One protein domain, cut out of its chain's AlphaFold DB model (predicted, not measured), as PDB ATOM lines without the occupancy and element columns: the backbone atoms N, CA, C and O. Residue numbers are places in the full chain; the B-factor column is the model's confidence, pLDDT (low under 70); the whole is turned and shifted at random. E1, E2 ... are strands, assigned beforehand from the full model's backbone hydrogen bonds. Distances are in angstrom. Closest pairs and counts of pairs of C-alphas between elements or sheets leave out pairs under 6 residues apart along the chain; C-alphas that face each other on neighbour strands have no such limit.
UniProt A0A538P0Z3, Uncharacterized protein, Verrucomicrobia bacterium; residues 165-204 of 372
ATOM      1  N   GLY A 165     145.374 246.567 338.902       92.56
ATOM      2  CA  GLY A 165     144.879 245.387 339.605       92.56
ATOM      3  C   GLY A 165     145.547 245.190 340.961       92.56
ATOM      4  O   GLY A 165     146.765 245.297 341.065       92.56
ATOM      5  N   ILE A 166     144.767 244.846 341.985       92.69
ATOM      6  CA  ILE A 166     145.259 244.390 343.290       92.69
ATOM      7  C   ILE A 166     144.763 242.963 343.514       92.69
ATOM      8  O   ILE A 166     143.561 242.727 343.633       92.69
ATOM      9  N   GLY A 167     145.696 242.008 343.559       89.88
ATOM     10  CA  GLY A 167     145.383 240.589 343.754       89.88
ATOM     11  C   GLY A 167     144.645 239.936 342.582       89.88
ATOM     12  O   GLY A 167     144.030 238.897 342.782       89.88
ATOM     13  N   THR A 168     144.691 240.529 341.384       89.12
ATOM     14  CA  THR A 168     144.030 240.013 340.176       89.12
ATOM     15  C   THR A 168     145.027 239.682 339.070       89.12
ATOM     16  O   THR A 168     146.003 240.403 338.869       89.12
ATOM     17  N   ALA A 169     144.749 238.604 338.334       85.56
ATOM     18  CA  ALA A 169     145.434 238.243 337.092       85.56
ATOM     19  C   ALA A 169     144.546 238.435 335.845       85.56
ATOM     20  O   ALA A 169     145.029 238.292 334.725       85.56
ATOM     21  N   SER A 170     143.258 238.752 336.025       86.94
ATOM     22  CA  SER A 170     142.284 238.918 334.942       86.94
ATOM     23  C   SER A 170     141.334 240.078 335.235       86.94
ATOM     24  O   SER A 170     140.719 240.153 336.302       86.94
ATOM     25  N   PHE A 171     141.206 240.995 334.278       88.81
ATOM     26  CA  PHE A 171     140.345 242.166 334.410       88.81
ATOM     27  C   PHE A 171     138.965 241.896 333.836       88.81
ATOM     28  O   PHE A 171     138.828 241.516 332.676       88.81
ATOM     29  N   LEU A 172     137.933 242.181 334.626       84.81
ATOM     30  CA  LEU A 172     136.548 241.963 334.204       84.81
ATOM     31  C   LEU A 172     136.078 243.006 333.190       84.81
ATOM     32  O   LEU A 172     135.288 242.707 332.301       84.81
ATOM     33  N   ARG A 173     136.530 244.252 333.364       84.88
ATOM     34  CA  ARG A 173     136.087 245.419 332.589       84.88
ATOM     35  C   ARG A 173     137.259 246.367 332.328       84.88
ATOM     36  O   ARG A 173     137.393 247.364 333.036       84.88
ATOM     37  N   PRO A 174     138.176 246.047 331.407       88.88
ATOM     38  CA  PRO A 174     139.291 246.933 331.093       88.88
ATOM     39  C   PRO A 174     138.832 248.160 330.269       88.88
ATOM     40  O   PRO A 174     137.998 248.000 329.380       88.88
ATOM     41  N   PRO A 175     139.388 249.366 330.507       92.12
ATOM     42  CA  PRO A 175     140.297 249.706 331.601       92.12
ATOM     43  C   PRO A 175     139.543 249.892 332.929       92.12
ATOM     44  O   PRO A 175     138.498 250.533 332.973       92.12
ATOM     45  N   SER A 176     140.079 249.369 334.032       92.62
ATOM     46  CA  SER A 176     139.510 249.578 335.375       92.62
ATOM     47  C   SER A 176     140.564 249.558 336.473       92.62
ATOM     48  O   SER A 176     141.653 249.015 336.305       92.62
ATOM     49  N   LEU A 177     140.212 250.125 337.625       94.31
ATOM     50  CA  LEU A 177     140.813 249.740 338.896       94.31
ATOM     51  C   LEU A 177     140.033 248.537 339.437       94.31
ATOM     52  O   LEU A 177     138.820 248.642 339.596       94.31
ATOM     53  N   GLN A 178     140.704 247.423 339.725       93.31
ATOM     54  CA  GLN A 178     140.098 246.210 340.284       93.31
ATOM     55  C   GLN A 178     140.869 245.732 341.516       93.31
ATOM     56  O   GLN A 178     142.093 245.621 341.492       93.31
ATOM     57  N   ILE A 179     140.138 245.395 342.576       93.25
ATOM     58  CA  ILE A 179     140.650 244.755 343.791       93.25
ATOM     59  C   ILE A 179     139.947 243.406 343.934       93.25
ATOM     60  O   ILE A 179     138.721 243.386 343.937       93.25
ATOM     61  N   GLY A 180     140.706 242.315 344.069       89.50
ATOM     62  CA  GLY A 180     140.179 240.951 344.216       89.50
ATOM     63  C   GLY A 180     140.440 240.058 342.998       89.50
ATOM     64  O   GLY A 180     140.514 240.537 341.865       89.50
ATOM     65  N   ALA A 181     140.603 238.754 343.250       81.38
ATOM     66  CA  ALA A 181     141.129 237.785 342.284       81.38
ATOM     67  C   ALA A 181     140.148 237.356 341.181       81.38
ATOM     68  O   ALA A 181     140.594 237.003 340.090       81.38
ATOM     69  N   ASP A 182     138.838 237.399 341.437       76.00
ATOM     70  CA  ASP A 182     137.804 236.988 340.482       76.00
ATOM     71  C   ASP A 182     136.478 237.753 340.668       76.00
ATOM     72  O   ASP A 182     136.379 238.644 341.515       76.00
ATOM     73  N   ILE A 183     135.479 237.418 339.837       65.88
ATOM     74  CA  ILE A 183     134.160 238.074 339.765       65.88
ATOM     75  C   ILE A 183     133.409 238.124 341.089       65.88
ATOM     76  O   ILE A 183     132.613 239.038 341.277       65.88
ATOM     77  N   ASN A 184     133.653 237.169 341.985       70.56
ATOM     78  CA  ASN A 184     132.843 237.034 343.182       70.56
ATOM     79  C   ASN A 184     133.316 238.033 344.240       70.56
ATOM     80  O   ASN A 184     132.501 238.640 344.909       70.56
ATOM     81  N   ALA A 185     134.623 238.300 344.337       64.88
ATOM     82  CA  ALA A 185     135.205 239.150 345.383       64.88
ATOM     83  C   ALA A 185     135.697 240.524 344.893       64.88
ATOM     84  O   ALA A 185     136.517 241.161 345.562       64.88
ATOM     85  N   ALA A 186     135.251 240.975 343.718       80.69
ATOM     86  CA  ALA A 186     135.800 242.168 343.088       80.69
ATOM     87  C   ALA A 186     135.148 243.471 343.582       80.69
ATOM     88  O   ALA A 186     133.932 243.636 343.524       80.69
ATOM     89  N   PHE A 187     135.973 244.451 343.960       92.69
ATOM     90  CA  PHE A 187     135.606 245.870 343.935       92.69
ATOM     91  C   PHE A 187     136.238 246.509 342.700       92.69
ATOM     92  O   PHE A 187     137.444 246.374 342.483       92.69
ATOM     93  N   THR A 188     135.446 247.208 341.888       93.06
ATOM     94  CA  THR A 188     135.928 247.820 340.646       93.06
ATOM     95  C   THR A 188     135.489 249.269 340.492       93.06
ATOM     96  O   THR A 188     134.376 249.635 340.864       93.06
ATOM     97  N   VAL A 189     136.354 250.081 339.886       94.50
ATOM     98  CA  VAL A 189     136.019 251.400 339.340       94.50
ATOM     99  C   VAL A 189     136.310 251.361 337.847       94.50
ATOM    100  O   VAL A 189     137.446 251.103 337.445       94.50
ATOM    101  N   SER A 190     135.291 251.575 337.021       93.56
ATOM    102  CA  SER A 190     135.393 251.409 335.568       93.56
ATOM    103  C   SER A 190     134.624 252.505 334.820       93.56
ATOM    104  O   SER A 190     133.656 253.041 335.367       93.56
ATOM    105  N   PRO A 191     134.981 252.810 333.560       92.31
ATOM    106  CA  PRO A 191     134.219 253.727 332.719       92.31
ATOM    107  C   PRO A 191     132.824 253.173 332.408       92.31
ATOM    108  O   PRO A 191     132.477 252.038 332.771       92.31
ATOM    109  N   SER A 192     132.004 254.015 331.785       91.62
ATOM    110  CA  SER A 192     130.688 253.623 331.308       91.62
ATOM    111  C   SER A 192     130.760 252.903 329.967       91.62
ATOM    112  O   SER A 192     131.708 253.077 329.204       91.62
ATOM    113  N   ASP A 193     129.718 252.126 329.675       87.50
ATOM    114  CA  ASP A 193     129.572 251.453 328.383       87.50
ATOM    115  C   ASP A 193     128.923 252.392 327.336       87.50
ATOM    116  O   ASP A 193     128.956 252.125 326.136       87.50
ATOM    117  N   SER A 194     128.317 253.502 327.785       91.81
ATOM    118  CA  SER A 194     127.650 254.491 326.934       91.81
ATOM    119  C   SER A 194     127.440 255.847 327.627       91.81
ATOM    120  O   SER A 194     127.264 255.946 328.846       91.81
ATOM    121  N   THR A 195     127.387 256.908 326.821       91.88
ATOM    122  CA  THR A 195     126.908 258.250 327.205       91.88
ATOM    123  C   THR A 195     125.412 258.197 327.556       91.88
ATOM    124  O   THR A 195     124.670 257.503 326.858       91.88
ATOM    125  N   PRO A 196     124.916 258.923 328.582       94.81
ATOM    126  CA  PRO A 196     125.574 259.972 329.376       94.81
ATOM    127  C   PRO A 196     126.213 259.491 330.687       94.81
ATOM    128  O   PRO A 196     126.557 260.312 331.536       94.81
ATOM    129  N   ASN A 197     126.360 258.183 330.893       94.50
ATOM    130  CA  ASN A 197     126.958 257.676 332.124       94.50
ATOM    131  C   ASN A 197     128.465 257.979 332.125       94.50
ATOM    132  O   ASN A 197     129.117 257.842 331.095       94.50
ATOM    133  N   ALA A 198     129.036 258.375 333.265       92.00
ATOM    134  CA  ALA A 198     130.475 258.656 333.380       92.00
ATOM    135  C   ALA A 198     131.304 257.402 333.723       92.00
ATOM    136  O   ALA A 198     132.472 257.297 333.355       92.00
ATOM    137  N   GLY A 199     130.702 256.447 334.434       93.69
ATOM    138  CA  GLY A 199     131.367 255.249 334.932       93.69
ATOM    139  C   GLY A 199     130.626 254.634 336.104       93.69
ATOM    140  O   GLY A 199     129.511 255.041 336.432       93.69
ATOM    141  N   TYR A 200     131.249 253.638 336.725       92.69
ATOM    142  CA  TYR A 200     130.643 252.849 337.785       92.69
ATOM    143  C   TYR A 200     131.663 252.487 338.861       92.69
ATOM    144  O   TYR A 200     132.812 252.163 338.559       92.69
ATOM    145  N   VAL A 201     131.189 252.458 340.104       93.75
ATOM    146  CA  VAL A 201     131.815 251.734 341.213       93.75
ATOM    147  C   VAL A 201     130.988 250.473 341.429       93.75
ATOM    148  O   VAL A 201     129.787 250.575 341.676       93.75
ATOM    149  N   ARG A 202     131.585 249.290 341.282       91.38
ATOM    150  CA  ARG A 202     130.869 248.009 341.370       91.38
ATOM    151  C   ARG A 202     131.489 247.104 342.416       91.38
ATOM    152  O   ARG A 202     132.710 247.063 342.551       91.38
ATOM    153  N   PHE A 203     130.636 246.357 343.098       92.31
ATOM    154  CA  PHE A 203     131.009 245.305 344.028       92.31
ATOM    155  C   PHE A 203     129.908 244.244 344.060       92.31
ATOM    156  O   PHE A 203     128.748 244.557 343.784       92.31
ATOM    157  N   GLY A 204     130.286 243.024 344.432       89.19
ATOM    158  CA  GLY A 204     129.363 241.907 344.591       89.19
ATOM    159  C   GLY A 204     128.870 241.284 343.286       89.19
ATOM    160  O   GLY A 204     129.105 241.783 342.185       89.19
TER     161      GLY A 204
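This is residues 165 to 204 of the 372 residues of an uncharacterized protein of Verrucomicrobia bacterium (UniProt A0A538P0Z3). This is a domain of little regular structure, one small antiparallel sheet of three strands that zigzags as two hairpins, with residues 165 to 166 paired along E1 and the E2 to E3 loop extending past the sheet to Pro 196. The printed part has 40 residues, 13 of them in E1, E2 and E3, in that order along the chain and across the sheet; the class is all strand. It is compact, with a radius of gyration of the C-alphas of 10.1 A, yet elongated, spanning 31 by 17 by 11 A.

Find C-alpha 187 at (135.606, 245.870, 343.935); from there E2, residues 187 to 191, runs 13.8 A. E3, residues 199 to 203, runs 13.5 A to C-alpha 203 at (131.009, 245.305, 344.028). E1, residues 177 to 179, covers 7.0 A.

The three form a meander, each strand the antiparallel neighbour of the one before. Look at inner strand E2: N 188 and O 202 of E3 are 2.8 A apart, within hydrogen-bond range, as are N 189 and O 177 of E1, at 2.9 A. Residues 165 to 166 pair with 178 to 179 of E1, parallel.

The C-alphas of Gly 167 and Pro 196 are the farthest apart, 31.2 A. The printed part has no cut, and both links are short. In this model, residues 183 and 185 have pLDDT under 70.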